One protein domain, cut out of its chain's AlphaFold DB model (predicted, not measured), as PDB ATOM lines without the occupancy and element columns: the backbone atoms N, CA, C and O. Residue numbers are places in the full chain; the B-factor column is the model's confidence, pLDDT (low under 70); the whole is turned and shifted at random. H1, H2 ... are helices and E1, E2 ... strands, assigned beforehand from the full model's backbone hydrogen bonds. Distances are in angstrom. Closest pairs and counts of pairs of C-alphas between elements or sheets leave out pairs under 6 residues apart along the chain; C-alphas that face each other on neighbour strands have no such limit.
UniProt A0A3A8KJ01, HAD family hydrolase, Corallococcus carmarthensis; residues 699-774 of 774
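AT A GLANCE: This is residues 699 to 774 of the 774 residues of the protein "HAD family hydrolase" of Corallococcus carmarthensis (UniProt A0A3A8KJ01). Three small hairpins follow one another in a loose, open arrangement: a short strand hairpin, E1 and E2, then two helical hairpins, H1 with H2 and H3 with H4. The end of H4, residues 766 to 773, sticks out with Arg 774, and so does the turn of residues 754 to 759. The 76 printed residues have two named strands and four named helices in the order E1 E2 H1 H2 H3 H4; the sheet, order E1 - E2, is antiparallel, and the class is mostly helix. The whole is loose, with a radius of gyration of the C-alphas of 14.7 A and spans of 35 by 33 by 28 A.

IN THESE COORDINATES: E1, residues 703 to 705, begins with C-alpha 703 at (23.247, -33.578, 1.305). E2 is residues 713 to 715 and H1 residues 722 to 727. H2, residues 731 to 743, is 18.1 A long; H3, residues 748 to 754, 10.0 A. H4, residues 760 to 773, is 19.8 A long and ends with C-alpha 773 at (25.561, -12.517, 25.606).

HOW THE PARTS SIT: E1 and E2 are antiparallel at 152 degrees, with N 704 and O 714 within hydrogen-bond range at 2.9 A. H1 touches residues 733 to 737 of H2 alone, opposite ways at a steep tilt of 40 degrees; the closest C-alphas, of Leu 725 and Ala 734, are 5.2 A apart. H2 and H3 are close but not clearly touching, the closest C-alphas, of Phe 742 and Arg 748, 6.4 A apart. H3 touches residues 760 to 765 of H4 alone, opposite ways at a shallow tilt of 14 degrees; the closest C-alphas, of Val 752 and Asn 761, are 5.8 A apart. H2 and H4 are apart. In H1, H2, H3 and H4 every O i to N i+4 pair is within hydrogen-bond range.

THE WHOLE: The C-alphas farthest apart, of Gly 709 and Pro 758, are 39.5 A apart. The printed part has no cut and no long link. Model confidence is under 70 at residues 703 to 715 and 719 to 729.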
ATOM      1  N   PHE A 699      27.853 -36.931   9.082       79.62
ATOM      2  CA  PHE A 699      27.084 -35.794   8.580       79.62
ATOM      3  C   PHE A 699      27.523 -35.293   7.197       79.62
ATOM      4  O   PHE A 699      26.708 -34.787   6.427       79.62
ATOM      5  N   LEU A 700      28.800 -35.469   6.836       77.56
ATOM      6  CA  LEU A 700      29.309 -35.094   5.514       77.56
ATOM      7  C   LEU A 700      28.802 -35.976   4.385       77.56
ATOM      8  O   LEU A 700      28.839 -35.552   3.229       77.56
ATOM      9  N   LYS A 701      28.385 -37.204   4.700       74.44
ATOM     10  CA  LYS A 701      27.880 -38.149   3.704       74.44
ATOM     11  C   LYS A 701      26.505 -37.741   3.193       74.44
ATOM     12  O   LYS A 701      26.081 -38.211   2.140       74.44
ATOM     13  N   TYR A 702      25.824 -36.864   3.921       72.88
ATOM     14  CA  TYR A 702      24.510 -36.386   3.557       72.88
ATOM     15  C   TYR A 702      24.572 -35.112   2.705       72.88
ATOM     16  O   TYR A 702      25.527 -34.334   2.741       72.88
ATOM     17  N   SER A 703      23.494 -34.857   1.969       65.88
ATOM     18  CA  SER A 703      23.247 -33.578   1.305       65.88
ATOM     19  C   SER A 703      21.836 -33.092   1.627       65.88
ATOM     20  O   SER A 703      20.931 -33.894   1.850       65.88
ATOM     21  N   HIS A 704      21.644 -31.779   1.685       63.66
ATOM     22  CA  HIS A 704      20.333 -31.171   1.896       63.66
ATOM     23  C   HIS A 704      19.893 -30.447   0.628       63.66
ATOM     24  O   HIS A 704      20.659 -29.665   0.069       63.66
ATOM     25  N   VAL A 705      18.669 -30.706   0.170       56.31
ATOM     26  CA  VAL A 705      18.084 -30.020  -0.984       56.31
ATOM     27  C   VAL A 705      17.132 -28.955  -0.463       56.31
ATOM     28  O   VAL A 705      16.081 -29.267   0.095       56.31
ATOM     29  N   GLU A 706      17.482 -27.683  -0.651       55.75
ATOM     30  CA  GLU A 706      16.590 -26.604  -0.237       55.75
ATOM     31  C   GLU A 706      15.355 -26.567  -1.150       55.75
ATOM     32  O   GLU A 706      15.429 -26.237  -2.330       55.75
ATOM     33  N   SER A 707      14.185 -26.899  -0.607       49.31
ATOM     34  CA  SER A 707      12.954 -27.071  -1.395       49.31
ATOM     35  C   SER A 707      12.298 -25.770  -1.899       49.31
ATOM     36  O   SER A 707      11.251 -25.834  -2.542       49.31
ATOM     37  N   PHE A 708      12.860 -24.593  -1.606       40.47
ATOM     38  CA  PHE A 708      12.312 -23.288  -2.000       40.47
ATOM     39  C   PHE A 708      13.346 -22.507  -2.839       40.47
ATOM     40  O   PHE A 708      14.548 -22.724  -2.711       40.47
ATOM     41  N   GLY A 709      12.901 -21.646  -3.759       44.56
ATOM     42  CA  GLY A 709      13.756 -20.732  -4.529       44.56
ATOM     43  C   GLY A 709      14.440 -21.319  -5.752       44.56
ATOM     44  O   GLY A 709      14.193 -20.883  -6.876       44.56
ATOM     45  N   VAL A 710      15.362 -22.257  -5.525       44.66
ATOM     46  CA  VAL A 710      16.359 -22.624  -6.545       44.66
ATOM     47  C   VAL A 710      16.788 -24.097  -6.508       44.66
ATOM     48  O   VAL A 710      17.416 -24.551  -7.459       44.66
ATOM     49  N   HIS A 711      16.376 -24.878  -5.497       52.69
ATOM     50  CA  HIS A 711      16.774 -26.288  -5.313       52.69
ATOM     51  C   HIS A 711      18.289 -26.497  -5.309       52.69
ATOM     52  O   HIS A 711      18.814 -27.392  -5.973       52.69
ATOM     53  N   GLU A 712      18.998 -25.658  -4.557       57.38
ATOM     54  CA  GLU A 712      20.431 -25.830  -4.370       57.38
ATOM     55  C   GLU A 712      20.711 -27.012  -3.437       57.38
ATOM     56  O   GLU A 712      20.140 -27.139  -2.348       57.38
ATOM     57  N   VAL A 713      21.620 -27.883  -3.877       58.97
ATOM     58  CA  VAL A 713      22.154 -28.963  -3.049       58.97
ATOM     59  C   VAL A 713      23.210 -28.369  -2.117       58.97
ATOM     60  O   VAL A 713      24.322 -28.009  -2.520       58.97
ATOM     61  N   THR A 714      22.863 -28.273  -0.842       63.50
ATOM     62  CA  THR A 714      23.793 -27.906   0.221       63.50
ATOM     63  C   THR A 714      24.556 -29.147   0.668       63.50
ATOM     64  O   THR A 714      23.971 -30.168   1.026       63.50
ATOM     65  N   THR A 715      25.885 -29.054   0.649       68.12
ATOM     66  CA  THR A 715      26.787 -30.062   1.212       68.12
ATOM     67  C   THR A 715      27.484 -29.480   2.434       68.12
ATOM     68  O   THR A 715      27.744 -28.277   2.496       68.12
ATOM     69  N   PHE A 716      27.780 -30.335   3.412       71.88
ATOM     70  CA  PHE A 716      28.200 -29.926   4.759       71.88
ATOM     71  C   PHE A 716      29.723 -29.805   4.943       71.88
ATOM     72  O   PHE A 716      30.224 -29.466   6.022       71.88
ATOM     73  N   GLY A 717      30.477 -30.065   3.873       70.25
ATOM     74  CA  GLY A 717      31.913 -29.817   3.816       70.25
ATOM     75  C   GLY A 717      32.245 -28.327   3.888       70.25
ATOM     76  O   GLY A 717      31.446 -27.470   3.511       70.25
ATOM     77  N   LEU A 718      33.452 -28.008   4.358       73.00
ATOM     78  CA  LEU A 718      33.970 -26.648   4.269       73.00
ATOM     79  C   LEU A 718      34.252 -26.336   2.790       73.00
ATOM     80  O   LEU A 718      35.203 -26.855   2.208       73.00
ATOM     81  N   LYS A 719      33.396 -25.524   2.163       66.88
ATOM     82  CA  LYS A 719      33.531 -25.147   0.750       66.88
ATOM     83  C   LYS A 719      34.564 -24.031   0.611       66.88
ATOM     84  O   LYS A 719      34.262 -22.864   0.837       66.88
ATOM     85  N   LEU A 720      35.784 -24.402   0.238       69.12
ATOM     86  CA  LEU A 720      36.868 -23.467  -0.043       69.12
ATOM     87  C   LEU A 720      36.960 -23.211  -1.553       69.12
ATOM     88  O   LEU A 720      37.204 -24.128  -2.334       69.12
ATOM     89  N   ASP A 721      36.775 -21.959  -1.973       66.62
ATOM     90  CA  ASP A 721      36.951 -21.554  -3.370       66.62
ATOM     91  C   ASP A 721      38.451 -21.403  -3.666       66.62
ATOM     92  O   ASP A 721      39.077 -20.399  -3.324       66.62
ATOM     93  N   LEU A 722      39.044 -22.433  -4.279       63.44
ATOM     94  CA  LEU A 722      40.479 -22.486  -4.583       63.44
ATOM     95  C   LEU A 722      40.929 -21.348  -5.509       63.44
ATOM     96  O   LEU A 722      42.058 -20.873  -5.398       63.44
ATOM     97  N   THR A 723      40.053 -20.880  -6.396       60.84
ATOM     98  CA  THR A 723      40.297 -19.726  -7.269       60.84
ATOM     99  C   THR A 723      40.367 -18.426  -6.471       60.84
ATOM    100  O   THR A 723      41.315 -17.666  -6.653       60.84
ATOM    101  N   LYS A 724      39.449 -18.191  -5.525       60.72
ATOM    102  CA  LYS A 724      39.498 -17.014  -4.631       60.72
ATOM    103  C   LYS A 724      40.642 -17.076  -3.622       60.72
ATOM    104  O   LYS A 724      41.281 -16.062  -3.356       60.72
ATOM    105  N   LEU A 725      40.948 -18.265  -3.104       61.03
ATOM    106  CA  LEU A 725      42.105 -18.488  -2.235       61.03
ATOM    107  C   LEU A 725      43.419 -18.158  -2.950       61.03
ATOM    108  O   LEU A 725      44.282 -17.524  -2.354       61.03
ATOM    109  N   ARG A 726      43.550 -18.528  -4.232       59.78
ATOM    110  CA  ARG A 726      44.714 -18.192  -5.071       59.78
ATOM    111  C   ARG A 726      44.756 -16.718  -5.496       59.78
ATOM    112  O   ARG A 726      45.842 -16.185  -5.683       59.78
ATOM    113  N   GLN A 727      43.605 -16.053  -5.633       63.84
ATOM    114  CA  GLN A 727      43.520 -14.613  -5.936       63.84
ATOM    115  C   GLN A 727      43.943 -13.730  -4.752       63.84
ATOM    116  O   GLN A 727      44.391 -12.600  -4.942       63.84
ATOM    117  N   HIS A 728      43.839 -14.233  -3.521       62.34
ATOM    118  CA  HIS A 728      44.383 -13.565  -2.349       62.34
ATOM    119  C   HIS A 728      45.894 -13.821  -2.233       62.34
ATOM    120  O   HIS A 728      46.326 -14.784  -1.614       62.34
ATOM    121  N   GLY A 729      46.718 -12.902  -2.747       56.97
ATOM    122  CA  GLY A 729      48.188 -12.948  -2.634       56.97
ATOM    123  C   GLY A 729      48.762 -12.784  -1.211       56.97
ATOM    124  O   GLY A 729      49.935 -12.462  -1.063       56.97
ATOM    125  N   SER A 730      47.954 -12.947  -0.155       76.06
ATOM    126  CA  SER A 730      48.389 -12.842   1.246       76.06
ATOM    127  C   SER A 730      47.670 -13.846   2.150       76.06
ATOM    128  O   SER A 730      46.474 -14.104   1.991       76.06
ATOM    129  N   VAL A 731      48.379 -14.331   3.176       76.31
ATOM    130  CA  VAL A 731      47.851 -15.233   4.220       76.31
ATOM    131  C   VAL A 731      46.591 -14.662   4.885       76.31
ATOM    132  O   VAL A 731      45.634 -15.388   5.146       76.31
ATOM    133  N   LYS A 732      46.537 -13.340   5.088       77.69
ATOM    134  CA  LYS A 732      45.378 -12.647   5.674       77.69
ATOM    135  C   LYS A 732      44.124 -12.737   4.794       77.69
ATOM    136  O   LYS A 732      43.023 -12.870   5.320       77.69
ATOM    137  N   GLY A 733      44.276 -12.667   3.470       74.81
ATOM    138  CA  GLY A 733      43.161 -12.809   2.529       74.81
ATOM    139  C   GLY A 733      42.625 -14.239   2.483       74.81
ATOM    140  O   GLY A 733      41.414 -14.440   2.553       74.81
ATOM    141  N   ALA A 734      43.521 -15.230   2.485       74.94
ATOM    142  CA  ALA A 734      43.138 -16.638   2.547       74.94
ATOM    143  C   ALA A 734      42.402 -16.988   3.856       74.94
ATOM    144  O   ALA A 734      41.360 -17.642   3.822       74.94
ATOM    145  N   LEU A 735      42.879 -16.479   5.001       79.44
ATOM    146  CA  LEU A 735      42.205 -16.634   6.296       79.44
ATOM    147  C   LEU A 735      40.814 -15.993   6.314       79.44
ATOM    148  O   LEU A 735      39.893 -16.555   6.899       79.44
ATOM    149  N   LYS A 736      40.635 -14.840   5.657       81.00
ATOM    150  CA  LYS A 736      39.331 -14.171   5.568       81.00
ATOM    151  C   LYS A 736      38.321 -14.987   4.762       81.00
ATOM    152  O   LYS A 736      37.167 -15.085   5.173       81.00
ATOM    153  N   GLU A 737      38.738 -15.584   3.646       78.62
ATOM    154  CA  GLU A 737      37.855 -16.439   2.844       78.62
ATOM    155  C   GLU A 737      37.547 -17.761   3.561       78.62
ATOM    156  O   GLU A 737      36.395 -18.189   3.584       78.62
ATOM    157  N   ALA A 738      38.532 -18.361   4.240       80.12
ATOM    158  CA  ALA A 738      38.310 -19.537   5.082       80.12
ATOM    159  C   ALA A 738      37.349 -19.240   6.248       80.12
ATOM    160  O   ALA A 738      36.440 -20.024   6.513       80.12
ATOM    161  N   TRP A 739      37.493 -18.081   6.902       82.94
ATOM    162  CA  TRP A 739      36.580 -17.628   7.953       82.94
ATOM    163  C   TRP A 739      35.163 -17.407   7.422       82.94
ATOM    164  O   TRP A 739      34.197 -17.816   8.055       82.94
ATOM    165  N   LYS A 740      35.018 -16.834   6.225       82.50
ATOM    166  CA  LYS A 740      33.715 -16.673   5.568       82.50
ATOM    167  C   LYS A 740      33.077 -18.021   5.213       82.50
ATOM    168  O   LYS A 740      31.878 -18.202   5.423       82.50
ATOM    169  N   ALA A 741      33.859 -18.973   4.703       79.06
ATOM    170  CA  ALA A 741      33.396 -20.337   4.441       79.06
ATOM    171  C   ALA A 741      32.963 -21.047   5.736       79.06
ATOM    172  O   ALA A 741      31.969 -21.767   5.749       79.06
ATOM    173  N   PHE A 742      33.671 -20.800   6.840       85.25
ATOM    174  CA  PHE A 742      33.298 -21.285   8.164       85.25
ATOM    175  C   PHE A 742      32.008 -20.626   8.677       85.25
ATOM    176  O   PHE A 742      31.081 -21.326   9.069       85.25
ATOM    177  N   GLU A 743      31.886 -19.297   8.615       81.94
ATOM    178  CA  GLU A 743      30.684 -18.573   9.053       81.94
ATOM    179  C   GLU A 743      29.435 -18.949   8.245       81.94
ATOM    180  O   GLU A 743      28.329 -18.925   8.778       81.94
ATOM    181  N   THR A 744      29.592 -19.328   6.979       78.44
ATOM    182  CA  THR A 744      28.479 -19.767   6.120       78.44
ATOM    183  C   THR A 744      28.204 -21.269   6.194       78.44
ATOM    184  O   THR A 744      27.219 -21.727   5.617       78.44
ATOM    185  N   ASN A 745      29.025 -22.044   6.916       82.38
ATOM    186  CA  ASN A 745      28.776 -23.467   7.098       82.38
ATOM    187  C   ASN A 745      27.539 -23.681   7.998       82.38
ATOM    188  O   ASN A 745      27.446 -23.063   9.063       82.38
ATOM    189  N   PRO A 746      26.606 -24.564   7.603       76.38
ATOM    190  CA  PRO A 746      25.364 -24.816   8.337       76.38
ATOM    191  C   PRO A 746      25.556 -25.565   9.664       76.38
ATOM    192  O   PRO A 746      24.625 -25.597  10.455       76.38
ATOM    193  N   TRP A 747      26.728 -26.162   9.922       86.56
ATOM    194  CA  TRP A 747      27.049 -26.773  11.211       86.56
ATOM    195  C   TRP A 747      28.523 -26.577  11.588       86.56
ATOM    196  O   TRP A 747      29.375 -27.462  11.448       86.56
ATOM    197  N   ARG A 748      28.823 -25.378  12.085       89.00
ATOM    198  CA  ARG A 748      30.176 -24.907  12.419       89.00
ATOM    199  C   ARG A 748      30.867 -25.778  13.466       89.00
ATOM    200  O   ARG A 748      32.040 -26.100  13.297       89.00
ATOM    201  N   ASP A 749      30.141 -26.226  14.486       88.56
ATOM    202  CA  ASP A 749      30.665 -27.088  15.550       88.56
ATOM    203  C   ASP A 749      31.230 -28.413  15.000       88.56
ATOM    204  O   ASP A 749      32.258 -28.896  15.479       88.56
ATOM    205  N   SER A 750      30.645 -28.955  13.920       87.50
ATOM    206  CA  SER A 750      31.192 -30.133  13.225       87.50
ATOM    207  C   SER A 750      32.517 -29.843  12.521       87.50
ATOM    208  O   SER A 750      33.383 -30.712  12.454       87.50
ATOM    209  N   VAL A 751      32.685 -28.637  11.964       86.44
ATOM    210  CA  VAL A 751      33.926 -28.226  11.294       86.44
ATOM    211  C   VAL A 751      35.030 -28.081  12.333       86.44
ATOM    212  O   VAL A 751      36.134 -28.580  12.128       86.44
ATOM    213  N   VAL A 752      34.710 -27.461  13.474       87.31
ATOM    214  CA  VAL A 752      35.639 -27.334  14.599       87.31
ATOM    215  C   VAL A 752      36.042 -28.713  15.114       87.31
ATOM    216  O   VAL A 752      37.234 -28.971  15.260       87.31
ATOM    217  N   ARG A 753      35.086 -29.633  15.300       86.38
ATOM    218  CA  ARG A 753      35.383 -30.997  15.761       86.38
ATOM    219  C   ARG A 753      36.326 -31.736  14.817       86.38
ATOM    220  O   ARG A 753      37.305 -32.327  15.263       86.38
ATOM    221  N   ARG A 754      36.061 -31.664  13.513       86.94
ATOM    222  CA  ARG A 754      36.867 -32.320  12.470       86.94
ATOM    223  C   ARG A 754      38.239 -31.689  12.252       86.94
ATOM    224  O   ARG A 754      39.062 -32.284  11.568       86.94
ATOM    225  N   SER A 755      38.512 -30.516  12.828       83.88
ATOM    226  CA  SER A 755      39.860 -29.937  12.797       83.88
ATOM    227  C   SER A 755      40.888 -30.775  13.567       83.88
ATOM    228  O   SER A 755      42.086 -30.592  13.370       83.88
ATOM    229  N   GLY A 756      40.434 -31.665  14.463       79.38
ATOM    230  CA  GLY A 756      41.298 -32.483  15.314       79.38
ATOM    231  C   GLY A 756      41.999 -31.700  16.429       79.38
ATOM    232  O   GLY A 756      42.738 -32.291  17.212       79.38
ATOM    233  N   VAL A 757      41.773 -30.385  16.534       80.44
ATOM    234  CA  VAL A 757      42.405 -29.536  17.549       80.44
ATOM    235  C   VAL A 757      41.773 -29.813  18.923       80.44
ATOM    236  O   VAL A 757      40.565 -29.602  19.097       80.44
ATOM    237  N   PRO A 758      42.556 -30.259  19.926       75.94
ATOM    238  CA  PRO A 758      42.037 -30.510  21.266       75.94
ATOM    239  C   PRO A 758      41.365 -29.265  21.857       75.94
ATOM    240  O   PRO A 758      41.879 -28.157  21.734       75.94
ATOM    241  N   LEU A 759      40.213 -29.451  22.509       78.00
ATOM    242  CA  LEU A 759      39.414 -28.386  23.141       78.00
ATOM    243  C   LEU A 759      38.902 -27.282  22.189       78.00
ATOM    244  O   LEU A 759      38.332 -26.297  22.658       78.00
ATOM    245  N   ALA A 760      39.030 -27.421  20.866       82.06
ATOM    246  CA  ALA A 760      38.590 -26.372  19.947       82.06
ATOM    247  C   ALA A 760      37.073 -26.136  19.985       82.06
ATOM    248  O   ALA A 760      36.650 -24.982  19.953       82.06
ATOM    249  N   ASN A 761      36.250 -27.188  20.126       83.38
ATOM    250  CA  ASN A 761      34.798 -27.039  20.320       83.38
ATOM    251  C   ASN A 761      34.481 -26.241  21.587       83.38
ATOM    252  O   ASN A 761      33.630 -25.362  21.548       83.38
ATOM    253  N   LEU A 762      35.206 -26.496  22.682       82.44
ATOM    254  CA  LEU A 762      35.060 -25.749  23.931       82.44
ATOM    255  C   LEU A 762      35.379 -24.262  23.727       82.44
ATOM    256  O   LEU A 762      34.591 -23.405  24.114       82.44
ATOM    257  N   ALA A 763      36.515 -23.954  23.095       83.38
ATOM    258  CA  ALA A 763      36.927 -22.577  22.834       83.38
ATOM    259  C   ALA A 763      35.957 -21.849  21.886       83.38
ATOM    260  O   ALA A 763      35.600 -20.694  22.129       83.38
ATOM    261  N   TYR A 764      35.508 -22.529  20.828       86.88
ATOM    262  CA  TYR A 764      34.531 -21.995  19.885       86.88
ATOM    263  C   TYR A 764      33.196 -21.701  20.566       86.88
ATOM    264  O   TYR A 764      32.640 -20.618  20.397       86.88
ATOM    265  N   ASP A 765      32.707 -22.642  21.365       83.75
ATOM    266  CA  ASP A 765      31.432 -22.511  22.045       83.75
ATOM    267  C   ASP A 765      31.467 -21.436  23.141       83.75
ATOM    268  O   ASP A 765      30.529 -20.649  23.260       83.75
ATOM    269  N   ALA A 766      32.585 -21.304  23.863       81.25
ATOM    270  CA  ALA A 766      32.811 -20.195  24.785       81.25
ATOM    271  C   ALA A 766      32.811 -18.837  24.059       81.25
ATOM    272  O   ALA A 766      32.171 -17.890  24.518       81.25
ATOM    273  N   TRP A 767      33.477 -18.736  22.901       85.44
ATOM    274  CA  TRP A 767      33.471 -17.523  22.074       85.44
ATOM    275  C   TRP A 767      32.074 -17.192  21.531       85.44
ATOM    276  O   TRP A 767      31.651 -16.035  21.592       85.44
ATOM    277  N   PHE A 768      31.347 -18.192  21.026       82.69
ATOM    278  CA  PHE A 768      29.989 -18.023  20.510       82.69
ATOM    279  C   PHE A 768      29.044 -17.562  21.620       82.69
ATOM    280  O   PHE A 768      28.339 -16.569  21.454       82.69
ATOM    281  N   THR A 769      29.098 -18.228  22.775       78.00
ATOM    282  CA  THR A 769      28.320 -17.881  23.968       78.00
ATOM    283  C   THR A 769      28.629 -16.456  24.422       78.00
ATOM    284  O   THR A 769      27.718 -15.653  24.600       78.00
ATOM    285  N   TRP A 770      29.908 -16.087  24.526       79.62
ATOM    286  CA  TRP A 770      30.321 -14.724  24.872       79.62
ATOM    287  C   TRP A 770      29.793 -13.672  23.888       79.62
ATOM    288  O   TRP A 770      29.365 -12.595  24.306       79.62
ATOM    289  N   ARG A 771      29.787 -13.983  22.586       80.56
ATOM    290  CA  ARG A 771      29.252 -13.099  21.544       80.56
ATOM    291  C   ARG A 771      27.727 -12.994  21.585       80.56
ATOM    292  O   ARG A 771      27.226 -11.938  21.239       80.56
ATOM    293  N   ALA A 772      27.016 -14.054  21.965       74.50
ATOM    294  CA  ALA A 772      25.557 -14.058  22.077       74.50
ATOM    295  C   ALA A 772      25.053 -13.306  23.320       74.50
ATOM    296  O   ALA A 772      23.934 -12.802  23.325       74.50
ATOM    297  N   ILE A 773      25.869 -13.255  24.378       70.94
ATOM    298  CA  ILE A 773      25.561 -12.517  25.606       70.94
ATOM    299  C   ILE A 773      25.798 -11.003  25.448       70.94
ATOM    300  O   ILE A 773      25.125 -10.211  26.109       70.94
ATOM    301  N   ARG A 774      26.778 -10.607  24.625       71.62
ATOM    302  CA  ARG A 774      27.030  -9.206  24.256       71.62
ATOM    303  C   ARG A 774      25.981  -8.689  23.283       71.62
ATOM    304  O   ARG A 774      25.623  -7.501  23.438       71.62
TER     305      ARG A 774